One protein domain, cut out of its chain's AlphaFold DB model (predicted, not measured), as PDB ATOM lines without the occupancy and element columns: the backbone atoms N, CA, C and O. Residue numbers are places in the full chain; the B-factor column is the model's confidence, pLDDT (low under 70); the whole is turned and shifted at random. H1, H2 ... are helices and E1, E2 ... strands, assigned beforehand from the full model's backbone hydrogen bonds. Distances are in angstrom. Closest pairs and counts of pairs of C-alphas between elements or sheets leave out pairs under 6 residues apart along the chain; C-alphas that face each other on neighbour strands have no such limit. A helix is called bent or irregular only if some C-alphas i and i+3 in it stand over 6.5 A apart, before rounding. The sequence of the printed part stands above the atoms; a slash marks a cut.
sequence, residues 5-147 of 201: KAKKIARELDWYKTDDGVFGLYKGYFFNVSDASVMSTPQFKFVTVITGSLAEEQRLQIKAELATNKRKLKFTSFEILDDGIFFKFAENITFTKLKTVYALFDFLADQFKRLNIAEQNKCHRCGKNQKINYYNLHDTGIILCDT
ATOM      1  N   LYS A   5     -49.621 -35.100  18.731       82.75
ATOM      2  CA  LYS A   5     -49.667 -33.933  17.835       82.75
ATOM      3  C   LYS A   5     -49.430 -34.305  16.372       82.75
ATOM      4  O   LYS A   5     -50.167 -33.819  15.525       82.75
ATOM      5  N   ALA A   6     -48.463 -35.178  16.082       84.81
ATOM      6  CA  ALA A   6     -48.229 -35.674  14.724       84.81
ATOM      7  C   ALA A   6     -49.447 -36.469  14.224       84.81
ATOM      8  O   ALA A   6     -49.945 -36.219  13.132       84.81
ATOM      9  N   LYS A   7     -50.042 -37.310  15.085       87.56
ATOM     10  CA  LYS A   7     -51.320 -37.986  14.786       87.56
ATOM     11  C   LYS A   7     -52.449 -37.007  14.460       87.56
ATOM     12  O   LYS A   7     -53.284 -37.304  13.612       87.56
ATOM     13  N   LYS A   8     -52.499 -35.860  15.146       89.50
ATOM     14  CA  LYS A   8     -53.496 -34.820  14.883       89.50
ATOM     15  C   LYS A   8     -53.284 -34.166  13.514       89.50
ATOM     16  O   LYS A   8     -54.256 -34.078  12.779       89.50
ATOM     17  N   ILE A   9     -52.043 -33.817  13.155       90.94
ATOM     18  CA  ILE A   9     -51.702 -33.334  11.800       90.94
ATOM     19  C   ILE A   9     -52.184 -34.342  10.759       90.94
ATOM     20  O   ILE A   9     -52.888 -33.969   9.827       90.94
ATOM     21  N   ALA A  10     -51.876 -35.628  10.956       92.12
ATOM     22  CA  ALA A  10     -52.242 -36.637   9.977       92.12
ATOM     23  C   ALA A  10     -53.743 -36.820   9.787       92.12
ATOM     24  O   ALA A  10     -54.195 -36.991   8.664       92.12
ATOM     25  N   ARG A  11     -54.526 -36.721  10.861       92.25
ATOM     26  CA  ARG A  11     -55.989 -36.760  10.759       92.25
ATOM     27  C   ARG A  11     -56.572 -35.512  10.103       92.25
ATOM     28  O   ARG A  11     -57.556 -35.626   9.390       92.25
ATOM     29  N   GLU A  12     -56.012 -34.338  10.385       94.31
ATOM     30  CA  GLU A  12     -56.513 -33.065   9.852       94.31
ATOM     31  C   GLU A  12     -56.195 -32.885   8.365       94.31
ATOM     32  O   GLU A  12     -56.999 -32.302   7.644       94.31
ATOM     33  N   LEU A  13     -55.035 -33.371   7.915       94.25
ATOM     34  CA  LEU A  13     -54.544 -33.187   6.548       94.25
ATOM     35  C   LEU A  13     -54.655 -34.440   5.666       94.25
ATOM     36  O   LEU A  13     -54.170 -34.411   4.539       94.25
ATOM     37  N   ASP A  14     -55.247 -35.522   6.177       94.75
ATOM     38  CA  ASP A  14     -55.282 -36.837   5.517       94.75
ATOM     39  C   ASP A  14     -53.877 -37.331   5.112       94.75
ATOM     40  O   ASP A  14     -53.610 -37.737   3.983       94.75
ATOM     41  N   TRP A  15     -52.925 -37.217   6.044       96.06
ATOM     42  CA  TRP A  15     -51.536 -37.631   5.830       96.06
ATOM     43  C   TRP A  15     -51.268 -39.069   6.260       96.06
ATOM     44  O   TRP A  15     -51.955 -39.661   7.096       96.06
ATOM     45  N   TYR A  16     -50.169 -39.595   5.733       94.75
ATOM     46  CA  TYR A  16     -49.669 -40.929   6.011       94.75
ATOM     47  C   TYR A  16     -48.779 -40.933   7.257       94.75
ATOM     48  O   TYR A  16     -48.326 -39.890   7.737       94.75
ATOM     49  N   LYS A  17     -48.533 -42.127   7.802       92.56
ATOM     50  CA  LYS A  17     -47.696 -42.346   8.988       92.56
ATOM     51  C   LYS A  17     -46.444 -43.160   8.649       92.56
ATOM     52  O   LYS A  17     -46.514 -44.057   7.811       92.56
ATOM     53  N   THR A  18     -45.354 -42.887   9.357       88.62
ATOM     54  CA  THR A  18     -44.183 -43.772   9.501       88.62
ATOM     55  C   THR A  18     -44.189 -44.391  10.904       88.62
ATOM     56  O   THR A  18     -45.203 -44.293  11.609       88.62
ATOM     57  N   ASP A  19     -43.104 -45.035  11.341       84.81
ATOM     58  CA  ASP A  19     -43.042 -45.604  12.695       84.81
ATOM     59  C   ASP A  19     -42.850 -44.522  13.779       84.81
ATOM     60  O   ASP A  19     -43.303 -44.663  14.932       84.81
ATOM     61  N   ASP A  20     -42.247 -43.395  13.399       85.94
ATOM     62  CA  ASP A  20     -41.869 -42.279  14.269       85.94
ATOM     63  C   ASP A  20     -42.476 -40.914  13.871       85.94
ATOM     64  O   ASP A  20     -42.334 -39.937  14.611       85.94
ATOM     65  N   GLY A  21     -43.216 -40.841  12.764       91.25
ATOM     66  CA  GLY A  21     -43.650 -39.579  12.176       91.25
ATOM     67  C   GLY A  21     -44.876 -39.666  11.270       91.25
ATOM     68  O   GLY A  21     -45.610 -40.658  11.228       91.25
ATOM     69  N   VAL A  22     -45.148 -38.553  10.591       94.69
ATOM     70  CA  VAL A  22     -46.244 -38.374   9.633       94.69
ATOM     71  C   VAL A  22     -45.785 -37.538   8.449       94.69
ATOM     72  O   VAL A  22     -44.895 -36.699   8.595       94.69
ATOM     73  N   PHE A  23     -46.403 -37.733   7.289       96.75
ATOM     74  CA  PHE A  23     -45.978 -37.056   6.072       96.75
ATOM     75  C   PHE A  23     -47.081 -36.923   5.030       96.75
ATOM     76  O   PHE A  23     -47.976 -37.763   4.925       96.75
ATOM     77  N   GLY A  24     -46.974 -35.888   4.205       96.88
ATOM     78  CA  GLY A  24     -47.896 -35.667   3.105       96.88
ATOM     79  C   GLY A  24     -47.738 -34.295   2.472       96.88
ATOM     80  O   GLY A  24     -46.778 -33.565   2.729       96.88
ATOM     81  N   LEU A  25     -48.693 -33.953   1.610       97.00
ATOM     82  CA  LEU A  25     -48.716 -32.666   0.927       97.00
ATOM     83  C   LEU A  25     -49.425 -31.607   1.776       97.00
ATOM     84  O   LEU A  25     -50.531 -31.819   2.272       97.00
ATOM     85  N   TYR A  26     -48.812 -30.433   1.886       97.69
ATOM     86  CA  TYR A  26     -49.430 -29.207   2.375       97.69
ATOM     87  C   TYR A  26     -49.267 -28.118   1.320       97.69
ATOM     88  O   TYR A  26     -48.144 -27.739   0.987       97.69
ATOM     89  N   LYS A  27     -50.384 -27.617   0.777       96.62
ATOM     90  CA  LYS A  27     -50.396 -26.574  -0.268       96.62
ATOM     91  C   LYS A  27     -49.453 -26.883  -1.451       96.62
ATOM     92  O   LYS A  27     -48.747 -26.002  -1.924       96.62
ATOM     93  N   GLY A  28     -49.414 -28.142  -1.893       95.31
ATOM     94  CA  GLY A  28     -48.575 -28.595  -3.014       95.31
ATOM     95  C   GLY A  28     -47.126 -28.951  -2.654       95.31
ATOM     96  O   GLY A  28     -46.432 -29.542  -3.476       95.31
ATOM     97  N   TYR A  29     -46.668 -28.681  -1.430       97.44
ATOM     98  CA  TYR A  29     -45.312 -29.007  -0.971       97.44
ATOM     99  C   TYR A  29     -45.316 -30.205  -0.026       97.44
ATOM    100  O   TYR A  29     -46.266 -30.399   0.730       97.44
ATOM    101  N   PHE A  30     -44.271 -31.027  -0.079       97.38
ATOM    102  CA  PHE A  30     -44.225 -32.295   0.642       97.38
ATOM    103  C   PHE A  30     -43.441 -32.168   1.944       97.38
ATOM    104  O   PHE A  30     -42.269 -31.789   1.933       97.38
ATOM    105  N   PHE A  31     -44.083 -32.516   3.053       97.56
ATOM    106  CA  PHE A  31     -43.528 -32.385   4.391       97.56
ATOM    107  C   PHE A  31     -43.467 -33.728   5.104       97.56
ATOM    108  O   PHE A  31     -44.379 -34.546   5.002       97.56
ATOM    109  N   ASN A  32     -42.422 -33.887   5.909       95.56
ATOM    110  CA  ASN A  32     -42.281 -34.921   6.920       95.56
ATOM    111  C   ASN A  32     -42.222 -34.258   8.296       95.56
ATOM    112  O   ASN A  32     -41.536 -33.250   8.478       95.56
ATOM    113  N   VAL A  33     -42.917 -34.830   9.273       94.62
ATOM    114  CA  VAL A  33     -42.834 -34.442  10.682       94.62
ATOM    115  C   VAL A  33     -42.563 -35.685  11.504       94.62
ATOM    116  O   VAL A  33     -43.436 -36.542  11.626       94.62
ATOM    117  N   SER A  34     -41.388 -35.752  12.110       90.69
ATOM    118  CA  SER A  34     -40.983 -36.857  12.976       90.69
ATOM    119  C   SER A  34     -40.506 -36.338  14.325       90.69
ATOM    120  O   SER A  34     -40.278 -35.141  14.525       90.69
ATOM    121  N   ASP A  35     -40.415 -37.246  15.284       82.25
ATOM    122  CA  ASP A  35     -39.845 -36.975  16.594       82.25
ATOM    123  C   ASP A  35     -38.533 -37.744  16.743       82.25
ATOM    124  O   ASP A  35     -38.392 -38.863  16.256       82.25
ATOM    125  N   ALA A  36     -37.568 -37.153  17.444       75.94
ATOM    126  CA  ALA A  36     -36.414 -37.906  17.906       75.94
ATOM    127  C   ALA A  36     -36.883 -39.051  18.817       75.94
ATOM    128  O   ALA A  36     -37.922 -38.951  19.478       75.94
ATOM    129  N   SER A  37     -36.103 -40.136  18.876       69.88
ATOM    130  CA  SER A  37     -36.404 -41.278  19.747       69.88
ATOM    131  C   SER A  37     -36.780 -40.817  21.159       69.88
ATOM    132  O   SER A  37     -36.144 -39.924  21.720       69.88
ATOM    133  N   VAL A  38     -37.782 -41.457  21.766       58.62
ATOM    134  CA  VAL A  38     -38.289 -41.121  23.112       58.62
ATOM    135  C   VAL A  38     -37.177 -41.164  24.173       58.62
ATOM    136  O   VAL A  38     -37.259 -40.465  25.179       58.62
ATOM    137  N   MET A  39     -36.122 -41.949  23.926       59.03
ATOM    138  CA  MET A  39     -34.955 -42.088  24.804       59.03
ATOM    139  C   MET A  39     -33.822 -41.090  24.517       59.03
ATOM    140  O   MET A  39     -32.802 -41.116  25.200       59.03
ATOM    141  N   SER A  40     -33.974 -40.212  23.523       60.50
ATOM    142  CA  SER A  40     -32.975 -39.189  23.216       60.50
ATOM    143  C   SER A  40     -33.145 -37.966  24.120       60.50
ATOM    144  O   SER A  40     -34.212 -37.356  24.202       60.50
ATOM    145  N   THR A  41     -32.068 -37.606  24.814       64.31
ATOM    146  CA  THR A  41     -31.912 -36.315  25.481       64.31
ATOM    147  C   THR A  41     -30.782 -35.563  24.777       64.31
ATOM    148  O   THR A  41     -29.683 -36.098  24.641       64.31
ATOM    149  N   PRO A  42     -31.019 -34.339  24.279       68.00
ATOM    150  CA  PRO A  42     -32.258 -33.560  24.349       68.00
ATOM    151  C   PRO A  42     -33.369 -34.084  23.414       68.00
ATOM    152  O   PRO A  42     -33.068 -34.670  22.377       68.00
ATOM    153  N   GLN A  43     -34.641 -33.844  23.762       82.56
ATOM    154  CA  GLN A  43     -35.780 -34.223  22.913       82.56
ATOM    155  C   GLN A  43     -35.960 -33.209  21.784       82.56
ATOM    156  O   GLN A  43     -35.958 -31.992  22.008       82.56
ATOM    157  N   PHE A  44     -36.146 -33.714  20.566       86.56
ATOM    158  CA  PHE A  44     -36.325 -32.886  19.383       86.56
ATOM    159  C   PHE A  44     -37.522 -33.324  18.557       86.56
ATOM    160  O   PHE A  44     -37.791 -34.513  18.422       86.56
ATOM    161  N   LYS A  45     -38.175 -32.340  17.945       89.12
ATOM    162  CA  LYS A  45     -39.086 -32.540  16.822       89.12
ATOM    163  C   LYS A  45     -38.399 -32.095  15.541       89.12
ATOM    164  O   LYS A  45     -37.752 -31.042  15.516       89.12
ATOM    165  N   PHE A  46     -38.574 -32.880  14.491       92.00
ATOM    166  CA  PHE A  46     -38.023 -32.610  13.179       92.00
ATOM    167  C   PHE A  46     -39.135 -32.307  12.188       92.00
ATOM    168  O   PHE A  46     -40.211 -32.905  12.218       92.00
ATOM    169  N   VAL A  47     -38.872 -31.332  11.327       95.25
ATOM    170  CA  VAL A  47     -39.715 -31.037  10.176       95.25
ATOM    171  C   VAL A  47     -38.808 -30.988   8.964       95.25
ATOM    172  O   VAL A  47     -37.887 -30.178   8.931       95.25
ATOM    173  N   THR A  48     -39.080 -31.823   7.973       95.31
ATOM    174  CA  THR A  48     -38.365 -31.802   6.696       95.31
ATOM    175  C   THR A  48     -39.338 -31.403   5.610       95.31
ATOM    176  O   THR A  48     -40.472 -31.880   5.591       95.31
ATOM    177  N   VAL A  49     -38.907 -30.543   4.699       97.00
ATOM    178  CA  VAL A  49     -39.654 -30.233   3.484       97.00
ATOM    179  C   VAL A  49     -38.819 -30.604   2.276       97.00
ATOM    180  O   VAL A  49     -37.645 -30.252   2.217       97.00
ATOM    181  N   ILE A  50     -39.417 -31.323   1.334       94.62
ATOM    182  CA  ILE A  50     -38.781 -31.622   0.053       94.62
ATOM    183  C   ILE A  50     -39.024 -30.425  -0.865       94.62
ATOM    184  O   ILE A  50     -40.128 -29.876  -0.906       94.62
ATOM    185  N   THR A  51     -37.993 -29.998  -1.582       92.12
ATOM    186  CA  THR A  51     -38.041 -28.876  -2.532       92.12
ATOM    187  C   THR A  51     -37.546 -29.258  -3.922       92.12
ATOM    188  O   THR A  51     -37.729 -28.490  -4.866       92.12
ATOM    189  N   GLY A  52     -36.911 -30.427  -4.057       88.94
ATOM    190  CA  GLY A  52     -36.058 -30.714  -5.204       88.94
ATOM    191  C   GLY A  52     -34.840 -29.786  -5.225       88.94
ATOM    192  O   GLY A  52     -34.537 -29.118  -4.232       88.94
ATOM    193  N   SER A  53     -34.154 -29.731  -6.366       90.12
ATOM    194  CA  SER A  53     -32.951 -28.914  -6.533       90.12
ATOM    195  C   SER A  53     -33.266 -27.417  -6.465       90.12
ATOM    196  O   SER A  53     -33.981 -26.891  -7.324       90.12
ATOM    197  N   LEU A  54     -32.687 -26.728  -5.483       93.06
ATOM    198  CA  LEU A  54     -32.760 -25.273  -5.345       93.06
ATOM    199  C   LEU A  54     -31.571 -24.594  -6.030       93.06
ATOM    200  O   LEU A  54     -30.425 -24.983  -5.791       93.06
ATOM    201  N   ALA A  55     -31.838 -23.542  -6.807       94.19
ATOM    202  CA  ALA A  55     -30.794 -22.665  -7.330       94.19
ATOM    203  C   ALA A  55     -30.107 -21.889  -6.191       94.19
ATOM    204  O   ALA A  55     -30.738 -21.579  -5.179       94.19
ATOM    205  N   GLU A  56     -28.839 -21.514  -6.367       94.44
ATOM    206  CA  GLU A  56     -28.063 -20.813  -5.328       94.44
ATOM    207  C   GLU A  56     -28.734 -19.520  -4.842       94.44
ATOM    208  O   GLU A  56     -28.794 -19.260  -3.641       94.44
ATOM    209  N   GLU A  57     -29.331 -18.743  -5.748       94.81
ATOM    210  CA  GLU A  57     -30.083 -17.535  -5.388       94.81
ATOM    211  C   GLU A  57     -31.294 -17.853  -4.494       94.81
ATOM    212  O   GLU A  57     -31.493 -17.211  -3.460       94.81
ATOM    213  N   GLN A  58     -32.051 -18.907  -4.824       95.94
ATOM    214  CA  GLN A  58     -33.174 -19.372  -4.005       95.94
ATOM    215  C   GLN A  58     -32.687 -19.830  -2.625       95.94
ATOM    216  O   GLN A  58     -33.288 -19.469  -1.612       95.94
ATOM    217  N   ARG A  59     -31.573 -20.580  -2.562       95.69
ATOM    218  CA  ARG A  59     -30.961 -21.028  -1.298       95.69
ATOM    219  C   ARG A  59     -30.590 -19.837  -0.416       95.69
ATOM    220  O   ARG A  59     -30.923 -19.827   0.772       95.69
ATOM    221  N   LEU A  60     -29.940 -18.819  -0.984       96.06
ATOM    222  CA  LEU A  60     -29.541 -17.608  -0.264       96.06
ATOM    223  C   LEU A  60     -30.752 -16.827   0.257       96.06
ATOM    224  O   LEU A  60     -30.771 -16.442   1.430       96.06
ATOM    225  N   GLN A  61     -31.779 -16.647  -0.573       96.38
ATOM    226  CA  GLN A  61     -32.979 -15.910  -0.186       96.38
ATOM    227  C   GLN A  61     -33.766 -16.633   0.913       96.38
ATOM    228  O   GLN A  61     -34.114 -16.020   1.923       96.38
ATOM    229  N   ILE A  62     -33.969 -17.949   0.784       96.69
ATOM    230  CA  ILE A  62     -34.618 -18.761   1.823       96.69
ATOM    231  C   ILE A  62     -33.836 -18.679   3.135       96.69
ATOM    232  O   ILE A  62     -34.424 -18.491   4.201       96.69
ATOM    233  N   LYS A  63     -32.504 -18.784   3.074       96.75
ATOM    234  CA  LYS A  63     -31.643 -18.699   4.258       96.75
ATOM    235  C   LYS A  63     -31.796 -17.352   4.971       96.75
ATOM    236  O   LYS A  63     -31.914 -17.334   6.198       96.75
ATOM    237  N   ALA A  64     -31.827 -16.248   4.226       96.94
ATOM    238  CA  ALA A  64     -32.016 -14.906   4.776       96.94
ATOM    239  C   ALA A  64     -33.407 -14.728   5.415       96.94
ATOM    240  O   ALA A  64     -33.525 -14.226   6.538       96.94
ATOM    241  N   GLU A  65     -34.454 -15.205   4.743       96.94
ATOM    242  CA  GLU A  65     -35.838 -15.148   5.222       96.94
ATOM    243  C   GLU A  65     -36.044 -15.981   6.495       96.94
ATOM    244  O   GLU A  65     -36.642 -15.511   7.471       96.94
ATOM    245  N   LEU A  66     -35.487 -17.194   6.541       96.81
ATOM    246  CA  LEU A  66     -35.524 -18.052   7.725       96.81
ATOM    247  C   LEU A  66     -34.731 -17.455   8.888       96.81
ATOM    248  O   LEU A  66     -35.208 -17.482  10.023       96.81
ATOM    249  N   ALA A  67     -33.553 -16.878   8.630       95.31
ATOM    250  CA  ALA A  67     -32.762 -16.214   9.664       95.31
ATOM    251  C   ALA A  67     -33.524 -15.031  10.284       95.31
ATOM    252  O   ALA A  67     -33.609 -14.926  11.510       95.31
ATOM    253  N   THR A  68     -34.154 -14.206   9.446       96.50
ATOM    254  CA  THR A  68     -34.946 -13.039   9.868       96.50
ATOM    255  C   THR A  68     -36.183 -13.450  10.671       96.50
ATOM    256  O   THR A  68     -36.510 -12.842  11.692       96.50
ATOM    257  N   ASN A  69     -36.849 -14.537  10.274       96.44
ATOM    258  CA  ASN A  69     -38.092 -14.995  10.894       96.44
ATOM    259  C   ASN A  69     -37.896 -16.066  11.985       96.44
ATOM    260  O   ASN A  69     -38.880 -16.526  12.574       96.44
ATOM    261  N   LYS A  70     -36.652 -16.435  12.333       94.25
ATOM    262  CA  LYS A  70     -36.336 -17.515  13.288       94.25
ATOM    263  C   LYS A  70     -37.090 -17.399  14.612       94.25
ATOM    264  O   LYS A  70     -37.670 -18.374  15.084       94.25
ATOM    265  N   ARG A  71     -37.138 -16.203  15.214       91.31
ATOM    266  CA  ARG A  71     -37.838 -15.977  16.498       91.31
ATOM    267  C   ARG A  71     -39.349 -16.195  16.390       91.31
ATOM    268  O   ARG A  71     -39.960 -16.719  17.319       91.31
ATOM    269  N   LYS A  72     -39.945 -15.803  15.261       93.38
ATOM    270  CA  LYS A  72     -41.378 -15.963  14.984       93.38
ATOM    271  C   LYS A  72     -41.736 -17.433  14.764       93.38
ATOM    272  O   LYS A  72     -42.740 -17.896  15.300       93.38
ATOM    273  N   LEU A  73     -40.891 -18.155  14.028       94.38
ATOM    274  CA  LEU A  73     -41.088 -19.561  13.657       94.38
ATOM    275  C   LEU A  73     -40.625 -20.551  14.739       94.38
ATOM    276  O   LEU A  73     -41.061 -21.695  14.748       94.38
ATOM    277  N   LYS A  74     -39.807 -20.101  15.698       93.50
ATOM    278  CA  LYS A  74     -39.408 -20.825  16.921       93.50
ATOM    279  C   LYS A  74     -38.654 -22.142  16.701       93.50
ATOM    280  O   LYS A  74     -38.575 -22.943  17.629       93.50
ATOM    281  N   PHE A  75     -38.082 -22.367  15.522       93.56
ATOM    282  CA  PHE A  75     -37.149 -23.473  15.321       93.56
ATOM    283  C   PHE A  75     -35.798 -23.170  15.994       93.56
ATOM    284  O   PHE A  75     -35.377 -22.017  16.132       93.56
ATOM    285  N   THR A  76     -35.092 -24.218  16.404       93.38
ATOM    286  CA  THR A  76     -33.763 -24.145  17.025       93.38
ATOM    287  C   THR A  76     -32.678 -23.955  15.971       93.38
ATOM    288  O   THR A  76     -31.853 -23.042  16.079       93.38
ATOM    289  N   SER A  77     -32.710 -24.774  14.925       93.94
ATOM    290  CA  SER A  77     -31.800 -24.715  13.782       93.94
ATOM    291  C   SER A  77     -32.502 -25.204  12.520       93.94
ATOM    292  O   SER A  77     -33.541 -25.864  12.598       93.94
ATOM    293  N   PHE A  78     -31.928 -24.861  11.371       96.44
ATOM    294  CA  PHE A  78     -32.307 -25.420  10.083       96.44
ATOM    295  C   PHE A  78     -31.057 -25.689   9.251       96.44
ATOM    296  O   PHE A  78     -30.022 -25.056   9.472       96.44
ATOM    297  N   GLU A  79     -31.184 -26.599   8.300       95.94
ATOM    298  CA  GLU A  79     -30.161 -26.953   7.327       95.94
ATOM    299  C   GLU A  79     -30.823 -27.090   5.957       95.94
ATOM    300  O   GLU A  79     -31.904 -27.667   5.846       95.94
ATOM    301  N   ILE A  80     -30.211 -26.503   4.928       95.44
ATOM    302  CA  ILE A  80     -30.660 -26.654   3.541       95.44
ATOM    303  C   ILE A  80     -29.802 -27.757   2.931       95.44
ATOM    304  O   ILE A  80     -28.588 -27.593   2.819       95.44
ATOM    305  N   LEU A  81     -30.449 -28.862   2.582       92.12
ATOM    306  CA  LEU A  81     -29.875 -29.997   1.873       92.12
ATOM    307  C   LEU A  81     -30.124 -29.831   0.368       92.12
ATOM    308  O   LEU A  81     -30.739 -28.857  -0.075       92.12
ATOM    309  N   ASP A  82     -29.644 -30.777  -0.435       87.88
ATOM    310  CA  ASP A  82     -29.747 -30.667  -1.891       87.88
ATOM    311  C   ASP A  82     -31.169 -30.804  -2.434       87.88
ATOM    312  O   ASP A  82     -31.498 -30.193  -3.453       87.88
ATOM    313  N   ASP A  83     -32.013 -31.564  -1.744       88.56
ATOM    314  CA  ASP A  83     -33.380 -31.889  -2.141       88.56
ATOM    315  C   ASP A  83     -34.445 -31.350  -1.175       88.56
ATOM    316  O   ASP A  83     -35.643 -31.562  -1.395       88.56
ATOM    317  N   GLY A  84     -34.043 -30.629  -0.126       93.56
ATOM    318  CA  GLY A  84     -34.973 -30.174   0.893       93.56
ATOM    319  C   GLY A  84     -34.370 -29.316   1.995       93.56
ATOM    320  O   GLY A  84     -33.200 -28.946   1.989       93.56
ATOM    321  N   ILE A  85     -35.206 -28.986   2.976       96.81
ATOM    322  CA  ILE A  85     -34.816 -28.203   4.148       96.81
ATOM    323  C   ILE A  85     -35.230 -28.957   5.400       96.81
ATOM    324  O   ILE A  85     -36.392 -29.334   5.563       96.81
ATOM    325  N   PHE A  86     -34.273 -29.135   6.298       95.88
ATOM    326  CA  PHE A  86     -34.440 -29.810   7.569       95.88
ATOM    327  C   PHE A  86     -34.521 -28.794   8.706       95.88
ATOM    328  O   PHE A  86     -33.681 -27.903   8.818       95.88
ATOM    329  N   PHE A  87     -35.510 -28.938   9.583       95.94
ATOM    330  CA  PHE A  87     -35.724 -28.087  10.748       95.94
ATOM    331  C   PHE A  87     -35.704 -28.904  12.027       95.94
ATOM    332  O   PHE A  87     -36.302 -29.975  12.117       95.94
ATOM    333  N   LYS A  88     -35.095 -28.325  13.060       93.69
ATOM    334  CA  LYS A  88     -35.008 -28.908  14.394       93.69
ATOM    335  C   LYS A  88     -35.670 -27.997  15.416       93.69
ATOM    336  O   LYS A  88     -35.352 -26.809  15.489       93.69
ATOM    337  N   PHE A  89     -36.543 -28.561  16.242       91.75
ATOM    338  CA  PHE A  89     -37.207 -27.885  17.354       91.75
ATOM    339  C   PHE A  89     -36.824 -28.562  18.669       91.75
ATOM    340  O   PHE A  89     -37.127 -29.735  18.868       91.75
ATOM    341  N   ALA A  90     -36.151 -27.839  19.564       89.19
ATOM    342  CA  ALA A  90     -35.831 -28.320  20.906       89.19
ATOM    343  C   ALA A  90     -37.084 -28.352  21.790       89.19
ATOM    344  O   ALA A  90     -37.731 -27.323  21.984       89.19
ATOM    345  N   GLU A  91     -37.386 -29.513  22.369       83.81
ATOM    346  CA  GLU A  91     -38.563 -29.726  23.223       83.81
ATOM    347  C   GLU A  91     -38.213 -29.872  24.715       83.81
ATOM    348  O   GLU A  91     -39.054 -30.269  25.513       83.81
ATOM    349  N   ASN A  92     -36.996 -29.494  25.121       70.94
ATOM    350  CA  ASN A  92     -36.458 -29.739  26.471       70.94
ATOM    351  C   ASN A  92     -37.256 -29.106  27.623       70.94
ATOM    352  O   ASN A  92     -37.272 -29.649  28.720       70.94
ATOM    353  N   ILE A  93     -37.858 -27.933  27.396       69.19
ATOM    354  CA  ILE A  93     -38.599 -27.178  28.428       69.19
ATOM    355  C   ILE A  93     -40.066 -27.022  28.026       69.19
ATOM    356  O   ILE A  93     -40.970 -27.124  28.852       69.19
ATOM    357  N   THR A  94     -40.326 -26.778  26.741       73.12
ATOM    358  CA  THR A  94     -41.682 -26.634  26.213       73.12
ATOM    359  C   THR A  94     -41.835 -27.420  24.928       73.12
ATOM    360  O   THR A  94     -41.107 -27.172  23.969       73.12
ATOM    361  N   PHE A  95     -42.843 -28.289  24.872       80.81
ATOM    362  CA  PHE A  95     -43.200 -28.990  23.644       80.81
ATOM    363  C   PHE A  95     -43.605 -28.019  22.530       80.81
ATOM    364  O   PHE A  95     -44.363 -27.063  22.755       80.81
ATOM    365  N   THR A  96     -43.219 -28.334  21.297       85.62
ATOM    366  CA  THR A  96     -43.595 -27.574  20.104       85.62
ATOM    367  C   THR A  96     -45.110 -27.575  19.966       85.62
ATOM    368  O   THR A  96     -45.774 -28.619  19.977       85.62
ATOM    369  N   LYS A  97     -45.712 -26.388  19.894       89.19
ATOM    370  CA  LYS A  97     -47.164 -26.259  19.731       89.19
ATOM    371  C   LYS A  97     -47.534 -26.580  18.285       89.19
ATOM    372  O   LYS A  97     -46.824 -26.187  17.370       89.19
ATOM    373  N   LEU A  98     -48.690 -27.213  18.081       90.25
ATOM    374  CA  LEU A  98     -49.195 -27.552  16.744       90.25
ATOM    375  C   LEU A  98     -49.260 -26.319  15.822       90.25
ATOM    376  O   LEU A  98     -48.790 -26.359  14.694       90.25
ATOM    377  N   LYS A  99     -49.726 -25.182  16.355       92.31
ATOM    378  CA  LYS A  99     -49.748 -23.898  15.637       92.31
ATOM    379  C   LYS A  99     -48.374 -23.412  15.163       92.31
ATOM    380  O   LYS A  99     -48.306 -22.671  14.199       92.31
ATOM    381  N   THR A 100     -47.295 -23.787  15.853       93.00
ATOM    382  CA  THR A 100     -45.929 -23.435  15.444       93.00
ATOM    383  C   THR A 100     -45.525 -24.232  14.207       93.00
ATOM    384  O   THR A 100     -44.933 -23.669  13.297       93.00
ATOM    385  N   VAL A 101     -45.890 -25.518  14.157       94.38
ATOM    386  CA  VAL A 101     -45.638 -26.383  12.996       94.38
ATOM    387  C   VAL A 101     -46.420 -25.874  11.781       94.38
ATOM    388  O   VAL A 101     -45.825 -25.642  10.737       94.38
ATOM    389  N   TYR A 102     -47.714 -25.578  11.943       95.75
ATOM    390  CA  TYR A 102     -48.513 -24.982  10.864       95.75
ATOM    391  C   TYR A 102     -47.990 -23.612  10.417       95.75
ATOM    392  O   TYR A 102     -47.899 -23.367   9.223       95.75
ATOM    393  N   ALA A 103     -47.556 -22.751  11.344       96.75
ATOM    394  CA  ALA A 103     -46.952 -21.470  10.978       96.75
ATOM    395  C   ALA A 103     -45.665 -21.635  10.150       96.75
ATOM    396  O   ALA A 103     -45.396 -20.805   9.285       96.75
ATOM    397  N   LEU A 104     -44.877 -22.691  10.399       97.38
ATOM    398  CA  LEU A 104     -43.732 -23.035   9.556       97.38
ATOM    399  C   LEU A 104     -44.186 -23.514   8.171       97.38
ATOM    400  O   LEU A 104     -43.629 -23.060   7.176       97.38
ATOM    401  N   PHE A 105     -45.197 -24.383   8.096       97.81
ATOM    402  CA  PHE A 105     -45.737 -24.863   6.820       97.81
ATOM    403  C   PHE A 105     -46.268 -23.721   5.955       97.81
ATOM    404  O   PHE A 105     -45.905 -23.622   4.786       97.81
ATOM    405  N   ASP A 106     -47.080 -22.841   6.542       97.94
ATOM    406  CA  ASP A 106     -47.618 -21.656   5.879       97.94
ATOM    407  C   ASP A 106     -46.500 -20.752   5.369       97.94
ATOM    408  O   ASP A 106     -46.492 -20.378   4.199       97.94
ATOM    409  N   PHE A 107     -45.524 -20.454   6.231       98.12
ATOM    410  CA  PHE A 107     -44.388 -19.623   5.862       98.12
ATOM    411  C   PHE A 107     -43.616 -20.211   4.678       98.12
ATOM    412  O   PHE A 107     -43.339 -19.496   3.721       98.12
ATOM    413  N   LEU A 108     -43.279 -21.501   4.724       97.94
ATOM    414  CA  LEU A 108     -42.505 -22.149   3.668       97.94
ATOM    415  C   LEU A 108     -43.287 -22.237   2.360       97.94
ATOM    416  O   LEU A 108     -42.742 -21.880   1.323       97.94
ATOM    417  N   ALA A 109     -44.560 -22.632   2.401       97.56
ATOM    418  CA  ALA A 109     -45.397 -22.692   1.205       97.56
ATOM    419  C   ALA A 109     -45.522 -21.314   0.530       97.56
ATOM    420  O   ALA A 109     -45.402 -21.208  -0.691       97.56
ATOM    421  N   ASP A 110     -45.696 -20.248   1.316       97.56
ATOM    422  CA  ASP A 110     -45.765 -18.882   0.794       97.56
ATOM    423  C   ASP A 110     -44.425 -18.431   0.198       97.56
ATOM    424  O   ASP A 110     -44.404 -17.820  -0.874       97.56
ATOM    425  N   GLN A 111     -43.302 -18.734   0.859       96.69
ATOM    426  CA  GLN A 111     -41.967 -18.419   0.339       96.69
ATOM    427  C   GLN A 111     -41.681 -19.175  -0.957       96.69
ATOM    428  O   GLN A 111     -41.280 -18.572  -1.947       96.69
ATOM    429  N   PHE A 112     -41.946 -20.477  -0.997       97.25
ATOM    430  CA  PHE A 112     -41.695 -21.300  -2.175       97.25
ATOM    431  C   PHE A 112     -42.518 -20.853  -3.376       97.25
ATOM    432  O   PHE A 112     -41.985 -20.763  -4.482       97.25
ATOM    433  N   LYS A 113     -43.772 -20.456  -3.147       96.75
ATOM    434  CA  LYS A 113     -44.616 -19.882  -4.192       96.75
ATOM    435  C   LYS A 113     -44.057 -18.562  -4.729       96.75
ATOM    436  O   LYS A 113     -44.058 -18.360  -5.937       96.75
ATOM    437  N   ARG A 114     -43.551 -17.675  -3.862       96.62
ATOM    438  CA  ARG A 114     -42.918 -16.405  -4.281       96.62
ATOM    439  C   ARG A 114     -41.640 -16.624  -5.087       96.62
ATOM    440  O   ARG A 114     -41.363 -15.852  -5.996       96.62
ATOM    441  N   LEU A 115     -40.886 -17.671  -4.759       96.38
ATOM    442  CA  LEU A 115     -39.626 -18.030  -5.414       96.38
ATOM    443  C   LEU A 115     -39.804 -18.930  -6.642       96.38
ATOM    444  O   LEU A 115     -38.809 -19.401  -7.195       96.38
ATOM    445  N   ASN A 116     -41.049 -19.191  -7.057       95.75
ATOM    446  CA  ASN A 116     -41.393 -20.106  -8.145       95.75
ATOM    447  C   ASN A 116     -40.765 -21.506  -7.986       95.75
ATOM    448  O   ASN A 116     -40.387 -22.146  -8.967       95.75
ATOM    449  N   ILE A 117     -40.649 -21.993  -6.748       95.50
ATOM    450  CA  ILE A 117     -40.194 -23.357  -6.466       95.50
ATOM    451  C   ILE A 117     -41.336 -24.320  -6.779       95.50
ATOM    452  O   ILE A 117     -42.462 -24.149  -6.298       95.50
ATOM    453  N   ALA A 118     -41.027 -25.333  -7.586       94.19
ATOM    454  CA  ALA A 118     -41.999 -26.304  -8.057       94.19
ATOM    455  C   ALA A 118     -42.649 -27.074  -6.898       94.19
ATOM    456  O   ALA A 118     -41.988 -27.505  -5.948       94.19
ATOM    457  N   GLU A 119     -43.958 -27.283  -7.017       95.31
ATOM    458  CA  GLU A 119     -44.710 -28.170  -6.135       95.31
ATOM    459  C   GLU A 119     -44.152 -29.601  -6.186       95.31
ATOM    460  O   GLU A 119     -43.710 -30.091  -7.227       95.31
ATOM    461  N   GLN A 120     -44.215 -30.290  -5.049       94.56
ATOM    462  CA  GLN A 120     -43.686 -31.643  -4.858       94.56
ATOM    463  C   GLN A 120     -44.788 -32.706  -4.907       94.56
ATOM    464  O   GLN A 120     -44.732 -33.715  -4.207       94.56
ATOM    465  N   ASN A 121     -45.797 -32.476  -5.747       93.31
ATOM    466  CA  ASN A 121     -46.938 -33.364  -5.994       93.31
ATOM    467  C   ASN A 121     -46.701 -34.348  -7.154       93.31
ATOM    468  O   ASN A 121     -47.646 -34.884  -7.728       93.31
ATOM    469  N   LYS A 122     -45.435 -34.579  -7.513       94.19
ATOM    470  CA  LYS A 122     -45.001 -35.514  -8.558       94.19
ATOM    471  C   LYS A 122     -44.071 -36.556  -7.949       94.19
ATOM    472  O   LYS A 122     -43.645 -36.423  -6.807       94.19
ATOM    473  N   CYS A 123     -43.729 -37.584  -8.724       94.00
ATOM    474  CA  CYS A 123     -42.743 -38.574  -8.296       94.00
ATOM    475  C   CYS A 123     -41.417 -37.884  -7.932       94.00
ATOM    476  O   CYS A 123     -40.801 -37.261  -8.796       94.00
ATOM    477  N   HIS A 124     -40.954 -38.034  -6.689       92.62
ATOM    478  CA  HIS A 124     -39.726 -37.396  -6.199       92.62
ATOM    479  C   HIS A 124     -38.467 -37.931  -6.885       92.62
ATOM    480  O   HIS A 124     -37.461 -37.238  -6.949       92.62
ATOM    481  N   ARG A 125     -38.530 -39.139  -7.464       90.81
ATOM    482  CA  ARG A 125     -37.389 -39.752  -8.159       90.81
ATOM    483  C   ARG A 125     -37.246 -39.319  -9.620       90.81
ATOM    484  O   ARG A 125     -36.130 -39.138 -10.085       90.81
ATOM    485  N   CYS A 126     -38.344 -39.205 -10.371       91.44
ATOM    486  CA  CYS A 126     -38.286 -38.923 -11.817       91.44
ATOM    487  C   CYS A 126     -38.967 -37.619 -12.246       91.44
ATOM    488  O   CYS A 126     -38.944 -37.289 -13.431       91.44
ATOM    489  N   GLY A 127     -39.630 -36.911 -11.330       90.00
ATOM    490  CA  GLY A 127     -40.326 -35.650 -11.595       90.00
ATOM    491  C   GLY A 127     -41.562 -35.758 -12.495       90.00
ATOM    492  O   GLY A 127     -42.191 -34.744 -12.798       90.00
ATOM    493  N   LYS A 128     -41.940 -36.963 -12.946       90.06
ATOM    494  CA  LYS A 128     -43.085 -37.156 -13.848       90.06
ATOM    495  C   LYS A 128     -44.411 -37.079 -13.094       90.06
ATOM    496  O   LYS A 128     -44.547 -37.598 -11.986       90.06
ATOM    497  N   ASN A 129     -45.395 -36.464 -13.747       80.62
ATOM    498  CA  ASN A 129     -46.777 -36.415 -13.283       80.62
ATOM    499  C   ASN A 129     -47.520 -37.661 -13.792       80.62
ATOM    500  O   ASN A 129     -48.001 -37.693 -14.922       80.62
ATOM    501  N   GLN A 130     -47.498 -38.725 -12.996       85.00
ATOM    502  CA  GLN A 130     -48.144 -40.010 -13.275       85.00
ATOM    503  C   GLN A 130     -48.917 -40.449 -12.030       85.00
ATOM    504  O   GLN A 130     -48.923 -39.738 -11.027       85.00
ATOM    505  N   LYS A 131     -49.546 -41.628 -12.067       89.44
ATOM    506  CA  LYS A 131     -50.107 -42.227 -10.855       89.44
ATOM    507  C   LYS A 131     -48.997 -42.362  -9.807       89.44
ATOM    508  O   LYS A 131     -48.007 -43.061 -10.027       89.44
ATOM    509  N   ILE A 132     -49.157 -41.627  -8.714       91.44
ATOM    510  CA  ILE A 132     -48.212 -41.550  -7.606       91.44
ATOM    511  C   ILE A 132     -48.814 -42.213  -6.374       91.44
ATOM    512  O   ILE A 132     -50.020 -42.132  -6.144       91.44
ATOM    513  N   ASN A 133     -47.961 -42.848  -5.582       93.12
ATOM    514  CA  ASN A 133     -48.312 -43.440  -4.302       93.12
ATOM    515  C   ASN A 133     -47.347 -42.934  -3.222       93.12
ATOM    516  O   ASN A 133     -46.241 -42.469  -3.514       93.12
ATOM    517  N   TYR A 134     -47.790 -43.033  -1.974       93.88
ATOM    518  CA  TYR A 134     -47.057 -42.604  -0.790       93.88
ATOM    519  C   TYR A 134     -46.402 -43.815  -0.132       93.88
ATOM    520  O   TYR A 134     -47.069 -44.817   0.128       93.88
ATOM    521  N   TYR A 135     -45.106 -43.714   0.152       92.69
ATOM    522  CA  TYR A 135     -44.315 -44.801   0.721       92.69
ATOM    523  C   TYR A 135     -43.556 -44.328   1.961       92.69
ATOM    524  O   TYR A 135     -43.159 -43.167   2.044       92.69
ATOM    525  N   ASN A 136     -43.344 -45.243   2.908       90.75
ATOM    526  CA  ASN A 136     -42.391 -45.070   4.003       90.75
ATOM    527  C   ASN A 136     -41.052 -45.699   3.583       90.75
ATOM    528  O   ASN A 136     -40.993 -46.906   3.347       90.75
ATOM    529  N   LEU A 137     -40.002 -44.888   3.483       85.38
ATOM    530  CA  LEU A 137     -38.639 -45.306   3.184       85.38
ATOM    531  C   LEU A 137     -37.735 -44.921   4.362       85.38
ATOM    532  O   LEU A 137     -37.391 -43.753   4.514       85.38
ATOM    533  N   HIS A 138     -37.350 -45.899   5.187       82.12
ATOM    534  CA  HIS A 138     -36.509 -45.680   6.377       82.12
ATOM    535  C   HIS A 138     -37.015 -44.537   7.273       82.12
ATOM    536  O   HIS A 138     -36.281 -43.598   7.573       82.12
ATOM    537  N   ASP A 139     -38.297 -44.590   7.637       82.06
ATOM    538  CA  ASP A 139     -38.975 -43.592   8.474       82.06
ATOM    539  C   ASP A 139     -39.083 -42.188   7.866       82.06
ATOM    540  O   ASP A 139     -39.528 -41.237   8.507       82.06
ATOM    541  N   THR A 140     -38.779 -42.072   6.573       85.56
ATOM    542  CA  THR A 140     -39.017 -40.876   5.772       85.56
ATOM    543  C   THR A 140     -40.105 -41.154   4.746       85.56
ATOM    544  O   THR A 140     -40.050 -42.112   3.976       85.56
ATOM    545  N   GLY A 141     -41.123 -40.303   4.717       92.19
ATOM    546  CA  GLY A 141     -42.145 -40.334   3.686       92.19
ATOM    547  C   GLY A 141     -41.596 -39.910   2.329       92.19
ATOM    548  O   GLY A 141     -40.805 -38.971   2.237       92.19
ATOM    549  N   ILE A 142     -42.066 -40.560   1.267       93.38
ATOM    550  CA  ILE A 142     -41.717 -40.228  -0.119       93.38
ATOM    551  C   ILE A 142     -42.902 -40.472  -1.061       93.38
ATOM    552  O   ILE A 142     -43.745 -41.337  -0.812       93.38
ATOM    553  N   ILE A 143     -42.955 -39.722  -2.166       93.81
ATOM    554  CA  ILE A 143     -43.900 -39.939  -3.266       93.81
ATOM    555  C   ILE A 143     -43.164 -40.559  -4.450       93.81
ATOM    556  O   ILE A 143     -42.236 -39.964  -5.000       93.81
ATOM    557  N   LEU A 144     -43.619 -41.727  -4.907       93.88
ATOM    558  CA  LEU A 144     -43.057 -42.408  -6.078       93.88
ATOM    559  C   LEU A 144     -44.158 -42.840  -7.049       93.88
ATOM    560  O   LEU A 144     -45.284 -43.125  -6.646       93.88
ATOM    561  N   CYS A 145     -43.824 -42.911  -8.338       94.25
ATOM    562  CA  CYS A 145     -44.637 -43.637  -9.312       94.25
ATOM    563  C   CYS A 145     -44.284 -45.131  -9.308       94.25
ATOM    564  O   CYS A 145     -43.177 -45.513  -8.918       94.25
ATOM    565  N   ASP A 146     -45.200 -45.959  -9.814       92.50
ATOM    566  CA  ASP A 146     -45.062 -47.423  -9.829       92.50
ATOM    567  C   ASP A 146     -43.751 -47.881 -10.486       92.50
ATOM    568  O   ASP A 146     -43.054 -48.754  -9.972       92.50
ATOM    569  N   THR A 147     -43.353 -47.245 -11.592       92.88
ATOM    570  CA  THR A 147     -42.094 -47.562 -12.282       92.88
ATOM    571  C   THR A 147     -40.873 -47.292 -11.401       92.88
ATOM    572  O   THR A 147     -39.973 -48.122 -11.322       92.88
TER     573      THR A 147
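This is residues 5 to 147 of the 201 residues of an uncharacterized protein of Chryseobacterium lactis (UniProt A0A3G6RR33). A twisted five-stranded sheet is covered on one face by three helices, with H1 by the E1 edge, H2 by the E4 edge and H3 between them, while the small hairpin of E6 and E7 packs on the other face at E1 and E2. The two sheets are only partly face to face. The printed part has 143 residues with three named helices and seven named strands, in the order H1 E1 E2 E3 H2 E4 E5 H3 E6 E7. The large sheet runs E1 E2 E3 E5 E4, antiparallel throughout, and the class is mixed, helices and strands. The whole is compact, with a radius of gyration of the C-alphas of 14.8 A and spans of 45 by 35 by 24 A.

H1, residues 5 to 13, lies over E1, residues 21 to 26, and E2, residues 29 to 35, at a height over the sheet of 8.8 A; its closest C-alphas to E1 are Ala 6 and Val 22, 6.1 A apart. E1, E2 and E3, residues 44 to 50, form a meander, each strand the antiparallel neighbour of the one before, with N 24 and O 31 at 3.0 A and N 32 and O 48 at 2.8 A, within hydrogen-bond range. E3, H2, residues 56 to 73, and E4, residues 77 to 80, form a split strand-helix-strand unit with a right-handed crossover: E3 and E4 run the same way in one sheet but are not neighbours, with E5, residues 84 to 90, between them. N 47 and O 87 are 3.0 A apart across E3 and E5, and N 79 and O 86 are 2.9 A apart across the hairpin E4 and E5. H2 touches H3, residues 98 to 114, at a shallow tilt of 29 degrees, opposite ways, closest at the C-alphas of Leu 73 and Leu 104, 6.0 A. H3 is on the same face as H1 and H2, along the strands at 26 degrees to E2 on the local plane. E6, residues 132 to 137, and E7, residues 140 to 145, form a hairpin, with N 135 and O 142 at 2.9 A. This pair and the large sheet form a sandwich, two sheets face to face; the closest C-alphas of E1 and E7 are Phe 23 and Gly 141, 5.6 A. Every O i to N i+4 pair is within hydrogen-bond range in H1 and H3, and 12 of 14 in H2.

H1 begins at C-alpha 5, (-49.667, -33.933, 17.835). H2 is 23.1 A long and irregular, with C-alphas 68 and 71 7.8 A apart; H3 is 24.6 A. E7 ends at C-alpha 145, (-44.637, -43.637, -9.312).

The C-alphas farthest apart, those of Ile 93 and Thr 147, are 45.7 A apart. The printed part has no cut. The link from H3 to E6 is long, 17 residues. Residues 37 to 42 and 93 have pLDDT under 70.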